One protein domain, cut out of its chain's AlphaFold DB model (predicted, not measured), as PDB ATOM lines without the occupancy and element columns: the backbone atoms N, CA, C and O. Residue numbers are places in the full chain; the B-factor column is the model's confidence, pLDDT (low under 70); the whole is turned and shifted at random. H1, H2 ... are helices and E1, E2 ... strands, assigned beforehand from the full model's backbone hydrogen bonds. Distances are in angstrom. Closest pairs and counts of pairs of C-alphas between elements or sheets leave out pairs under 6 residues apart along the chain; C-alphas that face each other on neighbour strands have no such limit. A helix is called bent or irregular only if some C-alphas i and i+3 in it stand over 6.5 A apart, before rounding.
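This is residues 133 to 205 of the 206 residues of an uncharacterized protein of viral metagenome (UniProt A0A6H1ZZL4). What shape do these atoms make? A helical hairpin, only loosely closed, has a small ribbon of two strands packed at its open end: H1 runs away from the ribbon E1 E2, and H2 turns sharply on itself and comes back toward it. A loop of residues 133 to 147, with no named element, lies at the ribbon's end of the elongated body. What is it made of? The printed part has 73 residues, with two named strands and two named helices in the order E1, E2, H1, H2; the sheet, E1 - E2, is antiparallel and the class is mixed, helices and strands. How compact is it? It is only just compact, close to loose, with a radius of gyration of the C-alphas of 13.1 A and spans of 40 by 21 by 19 A.

Where is the sheet? E1 is residues 148 to 153, 15.9 A long, from C-alpha 148 at (49.731, 15.651, -11.374). E2 is residues 156 to 164, 20.0 A long, and bends by 73 degrees at residue 159. Where are the helices? H1 is residues 165 to 177, 18.1 A long. H2, residues 179 to 203, measures 24.8 A and ends with C-alpha 203 at (33.172, 23.304, -20.405). Is H2 straight? It has a kink of 121 degrees near residue 188 and is irregular, with C-alphas 184 and 187 9.3 A apart.

How are the strands paired? E1 and E2 form an antiparallel hairpin, with N 149 and O 163 at 2.9 A and N 161 and O 151 at 3.0 A, within hydrogen-bond range. How do the helices stand to the sheet? The closest C-alphas of E1 and H1 are those of Tyr 148 and Arg 165, 4.6 A apart; those of E1 and H2 are Ile 153 and Ala 195, 7.1 A apart. E2 and H2 are near each other, with 6 pairs of C-alphas within 10 A. How do the helices stand to each other? H1 and H2 are close but not clearly touching, the closest C-alphas being those of Arg 175 and Trp 194 at 7.4 A. They run opposite ways at a shallow tilt of 27 degrees, though H2's line is a rough one. Are their backbones in order? In H1 every O i to N i+4 pair is within hydrogen-bond range; in H2, 16 of 21 are.

How large is it? The two C-alphas farthest apart, those of Gly 145 and Lys 184, are 40.9 A apart. Is the printed part whole, and how are the elements linked? It has no cut, and the links E1 to E2, E2 to H1 and H1 to H2 are tight. Where is confidence low? The mean pLDDT of the printed part is 75.6, and 29 residues are under 70, among them 174 to 179, 187 to 193 and 199 to 205.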
ATOM      1  N   GLY A 133      46.476  13.025 -21.246       90.81
ATOM      2  CA  GLY A 133      47.884  13.391 -21.071       90.81
ATOM      3  C   GLY A 133      48.223  14.883 -21.108       90.81
ATOM      4  O   GLY A 133      49.397  15.237 -21.176       90.81
ATOM      5  N   VAL A 134      47.227  15.762 -21.020       90.25
ATOM      6  CA  VAL A 134      47.401  17.217 -20.946       90.25
ATOM      7  C   VAL A 134      46.668  17.777 -19.734       90.25
ATOM      8  O   VAL A 134      45.613  17.278 -19.336       90.25
ATOM      9  N   CYS A 135      47.229  18.818 -19.125       88.25
ATOM     10  CA  CYS A 135      46.542  19.566 -18.085       88.25
ATOM     11  C   CYS A 135      45.316  20.248 -18.688       88.25
ATOM     12  O   CYS A 135      45.449  21.043 -19.614       88.25
ATOM     13  N   LYS A 136      44.130  20.001 -18.133       85.00
ATOM     14  CA  LYS A 136      42.906  20.623 -18.643       85.00
ATOM     15  C   LYS A 136      42.794  22.120 -18.390       85.00
ATOM     16  O   LYS A 136      41.974  22.727 -19.044       85.00
ATOM     17  N   LEU A 137      43.598  22.714 -17.506       82.56
ATOM     18  CA  LEU A 137      43.557  24.163 -17.254       82.56
ATOM     19  C   LEU A 137      44.612  24.954 -18.029       82.56
ATOM     20  O   LEU A 137      44.314  26.029 -18.526       82.56
ATOM     21  N   CYS A 138      45.843  24.448 -18.121       85.69
ATOM     22  CA  CYS A 138      46.946  25.177 -18.760       85.69
ATOM     23  C   CYS A 138      47.463  24.518 -20.038       85.69
ATOM     24  O   CYS A 138      48.545  24.879 -20.488       85.69
ATOM     25  N   THR A 139      46.761  23.490 -20.533       86.81
ATOM     26  CA  THR A 139      47.044  22.707 -21.755       86.81
ATOM     27  C   THR A 139      48.424  22.041 -21.838       86.81
ATOM     28  O   THR A 139      48.676  21.243 -22.740       86.81
ATOM     29  N   ARG A 140      49.304  22.256 -20.851       90.19
ATOM     30  CA  ARG A 140      50.640  21.656 -20.779       90.19
ATOM     31  C   ARG A 140      50.560  20.130 -20.781       90.19
ATOM     32  O   ARG A 140      49.827  19.537 -19.983       90.19
ATOM     33  N   LYS A 141      51.378  19.499 -21.625       93.00
ATOM     34  CA  LYS A 141      51.568  18.044 -21.654       93.00
ATOM     35  C   LYS A 141      52.099  17.544 -20.310       93.00
ATOM     36  O   LYS A 141      53.032  18.119 -19.756       93.00
ATOM     37  N   ILE A 142      51.489  16.480 -19.799       91.88
ATOM     38  CA  ILE A 142      51.854  15.831 -18.543       91.88
ATOM     39  C   ILE A 142      52.567  14.524 -18.860       91.88
ATOM     40  O   ILE A 142      52.005  13.635 -19.500       91.88
ATOM     41  N   THR A 143      53.797  14.399 -18.376       86.50
ATOM     42  CA  THR A 143      54.589  13.167 -18.481       86.50
ATOM     43  C   THR A 143      54.522  12.346 -17.193       86.50
ATOM     44  O   THR A 143      54.089  12.817 -16.138       86.50
ATOM     45  N   ASP A 144      54.947  11.085 -17.256       76.56
ATOM     46  CA  ASP A 144      54.935  10.162 -16.116       76.56
ATOM     47  C   ASP A 144      55.861  10.597 -14.965       76.56
ATOM     48  O   ASP A 144      55.552  10.321 -13.800       76.56
ATOM     49  N   GLY A 145      56.922  11.354 -15.262       80.75
ATOM     50  CA  GLY A 145      57.802  11.977 -14.269       80.75
ATOM     51  C   GLY A 145      57.180  13.161 -13.512       80.75
ATOM     52  O   GLY A 145      57.524  13.407 -12.355       80.75
ATOM     53  N   GLN A 146      56.210  13.867 -14.096       84.38
ATOM     54  CA  GLN A 146      55.653  15.095 -13.518       84.38
ATOM     55  C   GLN A 146      54.548  14.823 -12.496       84.38
ATOM     56  O   GLN A 146      53.695  13.954 -12.685       84.38
ATOM     57  N   LYS A 147      54.526  15.589 -11.397       88.31
ATOM     58  CA  LYS A 147      53.438  15.522 -10.408       88.31
ATOM     59  C   LYS A 147      52.139  16.052 -11.030       88.31
ATOM     60  O   LYS A 147      52.102  17.151 -11.577       88.31
ATOM     61  N   TYR A 148      51.060  15.293 -10.881       91.44
ATOM     62  CA  TYR A 148      49.731  15.651 -11.374       91.44
ATOM     63  C   TYR A 148      48.645  15.177 -10.404       91.44
ATOM     64  O   TYR A 148      48.917  14.413  -9.471       91.44
ATOM     65  N   ALA A 149      47.410  15.613 -10.632       89.88
ATOM     66  CA  ALA A 149      46.241  15.139  -9.907       89.88
ATOM     67  C   ALA A 149      45.082  14.831 -10.862       89.88
ATOM     68  O   ALA A 149      44.878  15.524 -11.858       89.88
ATOM     69  N   ILE A 150      44.308  13.795 -10.527       89.19
ATOM     70  CA  ILE A 150      42.984  13.590 -11.114       89.19
ATOM     71  C   ILE A 150      41.992  14.342 -10.238       89.19
ATOM     72  O   ILE A 150      41.645  13.880  -9.147       89.19
ATOM     73  N   HIS A 151      41.585  15.517 -10.696       85.94
ATOM     74  CA  HIS A 151      40.661  16.365  -9.964       85.94
ATOM     75  C   HIS A 151      39.222  15.955 -10.273       85.94
ATOM     76  O   HIS A 151      38.885  15.667 -11.421       85.94
ATOM     77  N   HIS A 152      38.378  15.918  -9.246       79.19
ATOM     78  CA  HIS A 152      36.944  15.685  -9.379       79.19
ATOM     79  C   HIS A 152      36.195  16.907  -8.864       79.19
ATOM     80  O   HIS A 152      36.599  17.524  -7.878       79.19
ATOM     81  N   ILE A 153      35.071  17.225  -9.495       70.00
ATOM     82  CA  ILE A 153      34.200  18.303  -9.031       70.00
ATOM     83  C   ILE A 153      33.383  17.748  -7.864       70.00
ATOM     84  O   ILE A 153      32.704  16.735  -8.019       70.00
ATOM     85  N   SER A 154      33.427  18.384  -6.687       69.31
ATOM     86  CA  SER A 154      32.781  17.848  -5.472       69.31
ATOM     87  C   SER A 154      31.285  17.536  -5.648       69.31
ATOM     88  O   SER A 154      30.785  16.612  -5.013       69.31
ATOM     89  N   TYR A 155      30.592  18.259  -6.534       63.72
ATOM     90  CA  TYR A 155      29.163  18.083  -6.823       63.72
ATOM     91  C   TYR A 155      28.867  17.210  -8.056       63.72
ATOM     92  O   TYR A 155      27.716  16.839  -8.264       63.72
ATOM     93  N   ILE A 156      29.882  16.866  -8.858       67.06
ATOM     94  CA  ILE A 156      29.770  15.974 -10.026       67.06
ATOM     95  C   ILE A 156      30.982  15.025 -10.012       67.06
ATOM     96  O   ILE A 156      31.916  15.188 -10.803       67.06
ATOM     97  N   PRO A 157      31.030  14.062  -9.073       67.88
ATOM     98  CA  PRO A 157      32.218  13.239  -8.831       67.88
ATOM     99  C   PRO A 157      32.558  12.304 -10.001       67.88
ATOM    100  O   PRO A 157      33.670  11.763 -10.057       67.88
ATOM    101  N   GLU A 158      31.620  12.095 -10.930       74.12
ATOM    102  CA  GLU A 158      31.852  11.323 -12.149       74.12
ATOM    103  C   GLU A 158      32.686  12.106 -13.174       74.12
ATOM    104  O   GLU A 158      33.441  11.494 -13.930       74.12
ATOM    105  N   LYS A 159      32.605  13.448 -13.177       74.69
ATOM    106  CA  LYS A 159      33.448  14.305 -14.020       74.69
ATOM    107  C   LYS A 159      34.833  14.426 -13.379       74.69
ATOM    108  O   LYS A 159      35.009  15.058 -12.334       74.69
ATOM    109  N   LYS A 160      35.819  13.801 -14.024       84.25
ATOM    110  CA  LYS A 160      37.225  13.804 -13.611       84.25
ATOM    111  C   LYS A 160      38.097  14.356 -14.721       84.25
ATOM    112  O   LYS A 160      37.902  14.015 -15.884       84.25
ATOM    113  N   VAL A 161      39.085  15.150 -14.339       85.50
ATOM    114  CA  VAL A 161      40.033  15.771 -15.265       85.50
ATOM    115  C   VAL A 161      41.463  15.599 -14.780       85.50
ATOM    116  O   VAL A 161      41.725  15.455 -13.583       85.50
ATOM    117  N   LEU A 162      42.393  15.628 -15.724       89.00
ATOM    118  CA  LEU A 162      43.818  15.628 -15.445       89.00
ATOM    119  C   LEU A 162      44.306  17.072 -15.291       89.00
ATOM    120  O   LEU A 162      44.149  17.877 -16.205       89.00
ATOM    121  N   LEU A 163      44.907  17.396 -14.147       90.00
ATOM    122  CA  LEU A 163      45.521  18.698 -13.882       90.00
ATOM    123  C   LEU A 163      46.989  18.521 -13.496       90.00
ATOM    124  O   LEU A 163      47.328  17.603 -12.742       90.00
ATOM    125  N   CYS A 164      47.858  19.427 -13.951       90.94
ATOM    126  CA  CYS A 164      49.204  19.519 -13.390       90.94
ATOM    127  C   CYS A 164      49.117  19.916 -11.908       90.94
ATOM    128  O   CYS A 164      48.103  20.455 -11.448       90.94
ATOM    129  N   ARG A 165      50.168  19.618 -11.136       91.56
ATOM    130  CA  ARG A 165      50.158  19.873  -9.690       91.56
ATOM    131  C   ARG A 165      49.897  21.341  -9.356       91.56
ATOM    132  O   ARG A 165      49.140  21.595  -8.424       91.56
ATOM    133  N   ASP A 166      50.471  22.258 -10.123       88.25
ATOM    134  CA  ASP A 166      50.349  23.694  -9.875       88.25
ATOM    135  C   ASP A 166      48.909  24.151 -10.092       88.25
ATOM    136  O   ASP A 166      48.286  24.638  -9.157       88.25
ATOM    137  N   CYS A 167      48.311  23.858 -11.253       85.94
ATOM    138  CA  CYS A 167      46.910  24.192 -11.519       85.94
ATOM    139  C   CYS A 167      45.944  23.532 -10.523       85.94
ATOM    140  O   CYS A 167      44.973  24.156 -10.101       85.94
ATOM    141  N   HIS A 168      46.211  22.288 -10.110       88.31
ATOM    142  CA  HIS A 168      45.426  21.628  -9.068       88.31
ATOM    143  C   HIS A 168      45.522  22.369  -7.728       88.31
ATOM    144  O   HIS A 168      44.506  22.618  -7.079       88.31
ATOM    145  N   ASN A 169      46.739  22.716  -7.306       86.06
ATOM    146  CA  ASN A 169      46.978  23.452  -6.073       86.06
ATOM    147  C   ASN A 169      46.343  24.842  -6.129       86.06
ATOM    148  O   ASN A 169      45.660  25.200  -5.181       86.06
ATOM    149  N   THR A 170      46.492  25.580  -7.229       82.75
ATOM    150  CA  THR A 170      45.853  26.886  -7.437       82.75
ATOM    151  C   THR A 170      44.339  26.777  -7.319       82.75
ATOM    152  O   THR A 170      43.726  27.555  -6.597       82.75
ATOM    153  N   LEU A 171      43.722  25.766  -7.936       78.12
ATOM    154  CA  LEU A 171      42.276  25.552  -7.841       78.12
ATOM    155  C   LEU A 171      41.828  25.274  -6.392       78.12
ATOM    156  O   LEU A 171      40.800  25.785  -5.945       78.12
ATOM    157  N   HIS A 172      42.609  24.512  -5.623       79.88
ATOM    158  CA  HIS A 172      42.332  24.278  -4.201       79.88
ATOM    159  C   HIS A 172      42.667  25.470  -3.297       79.88
ATOM    160  O   HIS A 172      41.965  25.684  -2.311       79.88
ATOM    161  N   ALA A 173      43.690  26.256  -3.624       71.44
ATOM    162  CA  ALA A 173      44.030  27.480  -2.916       71.44
ATOM    163  C   ALA A 173      42.913  28.512  -3.104       71.44
ATOM    164  O   ALA A 173      42.400  29.039  -2.123       71.44
ATOM    165  N   LEU A 174      42.425  28.702  -4.335       64.38
ATOM    166  CA  LEU A 174      41.276  29.565  -4.610       64.38
ATOM    167  C   LEU A 174      40.059  29.154  -3.771       64.38
ATOM    168  O   LEU A 174      39.429  30.005  -3.161       64.38
ATOM    169  N   ARG A 175      39.782  27.858  -3.595       60.41
ATOM    170  CA  ARG A 175      38.695  27.403  -2.707       60.41
ATOM    171  C   ARG A 175      38.815  27.909  -1.255       60.41
ATOM    172  O   ARG A 175      37.787  28.089  -0.610       60.41
ATOM    173  N   ILE A 176      40.029  28.103  -0.739       52.12
ATOM    174  CA  ILE A 176      40.288  28.576   0.634       52.12
ATOM    175  C   ILE A 176      40.253  30.114   0.709       52.12
ATOM    176  O   ILE A 176      39.878  30.666   1.740       52.12
ATOM    177  N   TYR A 177      40.582  30.809  -0.385       49.34
ATOM    178  CA  TYR A 177      40.757  32.266  -0.401       49.34
ATOM    179  C   TYR A 177      39.595  33.075  -0.979       49.34
ATOM    180  O   TYR A 177      39.670  34.302  -0.967       49.34
ATOM    181  N   ARG A 178      38.494  32.455  -1.428       63.78
ATOM    182  CA  ARG A 178      37.346  33.218  -1.948       63.78
ATOM    183  C   ARG A 178      36.455  33.804  -0.844       63.78
ATOM    184  O   ARG A 178      35.242  33.585  -0.817       63.78
ATOM    185  N   LYS A 179      37.063  34.570   0.073       65.62
ATOM    186  CA  LYS A 179      36.338  35.441   1.014       65.62
ATOM    187  C   LYS A 179      35.408  36.394   0.263       65.62
ATOM    188  O   LYS A 179      34.355  36.708   0.787       65.62
ATOM    189  N   ASP A 180      35.751  36.778  -0.967       71.94
ATOM    190  CA  ASP A 180      34.903  37.559  -1.874       71.94
ATOM    191  C   ASP A 180      33.596  36.830  -2.234       71.94
ATOM    192  O   ASP A 180      32.527  37.430  -2.169       71.94
ATOM    193  N   LEU A 181      33.639  35.529  -2.557       66.25
ATOM    194  CA  LEU A 181      32.422  34.756  -2.836       66.25
ATOM    195  C   LEU A 181      31.605  34.520  -1.569       66.25
ATOM    196  O   LEU A 181      30.381  34.565  -1.631       66.25
ATOM    197  N   ILE A 182      32.260  34.284  -0.430       69.12
ATOM    198  CA  ILE A 182      31.575  34.149   0.866       69.12
ATOM    199  C   ILE A 182      30.928  35.479   1.267       69.12
ATOM    200  O   ILE A 182      29.784  35.477   1.698       69.12
ATOM    201  N   ALA A 183      31.610  36.607   1.073       75.75
ATOM    202  CA  ALA A 183      31.063  37.935   1.335       75.75
ATOM    203  C   ALA A 183      29.885  38.260   0.405       75.75
ATOM    204  O   ALA A 183      28.900  38.839   0.845       75.75
ATOM    205  N   LYS A 184      29.959  37.854  -0.870       77.50
ATOM    206  CA  LYS A 184      28.926  38.145  -1.873       77.50
ATOM    207  C   LYS A 184      27.711  37.215  -1.810       77.50
ATOM    208  O   LYS A 184      26.601  37.652  -2.090       77.50
ATOM    209  N   PHE A 185      27.910  35.936  -1.501       65.56
ATOM    210  CA  PHE A 185      26.870  34.904  -1.608       65.56
ATOM    211  C   PHE A 185      26.600  34.155  -0.293       65.56
ATOM    212  O   PHE A 185      25.713  33.307  -0.243       65.56
ATOM    213  N   GLY A 186      27.347  34.432   0.775       70.38
ATOM    214  CA  GLY A 186      27.272  33.696   2.037       70.38
ATOM    215  C   GLY A 186      28.006  32.348   2.003       70.38
ATOM    216  O   GLY A 186      28.339  31.804   0.944       70.38
ATOM    217  N   SER A 187      28.254  31.775   3.186       66.50
ATOM    218  CA  SER A 187      28.988  30.507   3.361       66.50
ATOM    219  C   SER A 187      28.329  29.307   2.675       66.50
ATOM    220  O   SER A 187      29.017  28.360   2.289       66.50
ATOM    221  N   ASP A 188      27.010  29.354   2.489       57.81
ATOM    222  CA  ASP A 188      26.218  28.226   1.994       57.81
ATOM    223  C   ASP A 188      26.170  28.155   0.460       57.81
ATOM    224  O   ASP A 188      26.090  27.061  -0.120       57.81
ATOM    225  N   MET A 189      26.243  29.310  -0.214       61.53
ATOM    226  CA  MET A 189      26.187  29.416  -1.678       61.53
ATOM    227  C   MET A 189      27.558  29.649  -2.320       61.53
ATOM    228  O   MET A 189      27.757  29.232  -3.460       61.53
ATOM    229  N   ALA A 190      28.541  30.200  -1.602       65.25
ATOM    230  CA  ALA A 190      29.893  30.392  -2.136       65.25
ATOM    231  C   ALA A 190      30.550  29.105  -2.690       65.25
ATOM    232  O   ALA A 190      31.125  29.157  -3.782       65.25
ATOM    233  N   PRO A 191      30.430  27.922  -2.046       65.50
ATOM    234  CA  PRO A 191      30.944  26.673  -2.616       65.50
ATOM    235  C   PRO A 191      30.259  26.267  -3.928       65.50
ATOM    236  O   PRO A 191      30.887  25.638  -4.782       65.50
ATOM    237  N   TYR A 192      28.977  26.609  -4.087       60.75
ATOM    238  CA  TYR A 192      28.199  26.318  -5.288       60.75
ATOM    239  C   TYR A 192      28.586  27.245  -6.446       60.75
ATOM    240  O   TYR A 192      28.837  26.765  -7.549       60.75
ATOM    241  N   GLU A 193      28.732  28.546  -6.190       69.00
ATOM    242  CA  GLU A 193      29.195  29.506  -7.200       69.00
ATOM    243  C   GLU A 193      30.637  29.216  -7.639       69.00
ATOM    244  O   GLU A 193      30.947  29.239  -8.831       69.00
ATOM    245  N   TRP A 194      31.508  28.812  -6.710       72.69
ATOM    246  CA  TRP A 194      32.839  28.321  -7.065       72.69
ATOM    247  C   TRP A 194      32.778  27.079  -7.960       72.69
ATOM    248  O   TRP A 194      33.510  26.983  -8.944       72.69
ATOM    249  N   ALA A 195      31.878  26.138  -7.665       66.19
ATOM    250  CA  ALA A 195      31.691  24.964  -8.505       66.19
ATOM    251  C   ALA A 195      31.222  25.329  -9.921       66.19
ATOM    252  O   ALA A 195      31.687  24.694 -10.862       66.19
ATOM    253  N   LYS A 196      30.372  26.351 -10.098       66.56
ATOM    254  CA  LYS A 196      29.983  26.846 -11.431       66.56
ATOM    255  C   LYS A 196      31.169  27.406 -12.207       66.56
ATOM    256  O   LYS A 196      31.328  27.045 -13.364       66.56
ATOM    257  N   ILE A 197      32.012  28.222 -11.570       71.75
ATOM    258  CA  ILE A 197      33.238  28.761 -12.185       71.75
ATOM    259  C   ILE A 197      34.168  27.616 -12.596       71.75
ATOM    260  O   ILE A 197      34.700  27.589 -13.697       71.75
ATOM    261  N   VAL A 198      34.342  26.624 -11.725       71.50
ATOM    262  CA  VAL A 198      35.156  25.445 -12.030       71.50
ATOM    263  C   VAL A 198      34.540  24.623 -13.171       71.50
ATOM    264  O   VAL A 198      35.268  24.154 -14.037       71.50
ATOM    265  N   ILE A 199      33.214  24.459 -13.207       67.50
ATOM    266  CA  ILE A 199      32.504  23.768 -14.294       67.50
ATOM    267  C   ILE A 199      32.656  24.526 -15.616       67.50
ATOM    268  O   ILE A 199      32.976  23.886 -16.612       67.50
ATOM    269  N   SER A 200      32.490  25.852 -15.637       69.88
ATOM    270  CA  SER A 200      32.641  26.648 -16.861       69.88
ATOM    271  C   SER A 200      34.076  26.621 -17.380       69.88
ATOM    272  O   SER A 200      34.282  26.457 -18.579       69.88
ATOM    273  N   LEU A 201      35.071  26.653 -16.486       67.75
ATOM    274  CA  LEU A 201      36.469  26.410 -16.846       67.75
ATOM    275  C   LEU A 201      36.672  25.027 -17.477       67.75
ATOM    276  O   LEU A 201      37.567  24.875 -18.289       67.75
ATOM    277  N   TYR A 202      35.870  24.014 -17.142       66.94
ATOM    278  CA  TYR A 202      35.956  22.702 -17.793       66.94
ATOM    279  C   TYR A 202      35.151  22.593 -19.092       66.94
ATOM    280  O   TYR A 202      35.505  21.776 -19.936       66.94
ATOM    281  N   GLU A 203      34.067  23.354 -19.239       68.62
ATOM    282  CA  GLU A 203      33.172  23.304 -20.405       68.62
ATOM    283  C   GLU A 203      33.652  24.199 -21.559       68.62
ATOM    284  O   GLU A 203      33.425  23.850 -22.712       68.62
ATOM    285  N   ASN A 204      34.397  25.272 -21.270       59.12
ATOM    286  CA  ASN A 204      34.941  26.209 -22.264       59.12
ATOM    287  C   ASN A 204      36.319  25.808 -22.841       59.12
ATOM    288  O   ASN A 204      36.962  26.622 -23.493       59.12
ATOM    289  N   ILE A 205      36.807  24.589 -22.577       54.56
ATOM    290  CA  ILE A 205      38.116  24.087 -23.062       54.56
ATOM    291  C   ILE A 205      37.912  22.987 -24.130       54.56
ATOM    292  O   ILE A 205      38.701  22.048 -24.241       54.56
TER     293      ILE A 205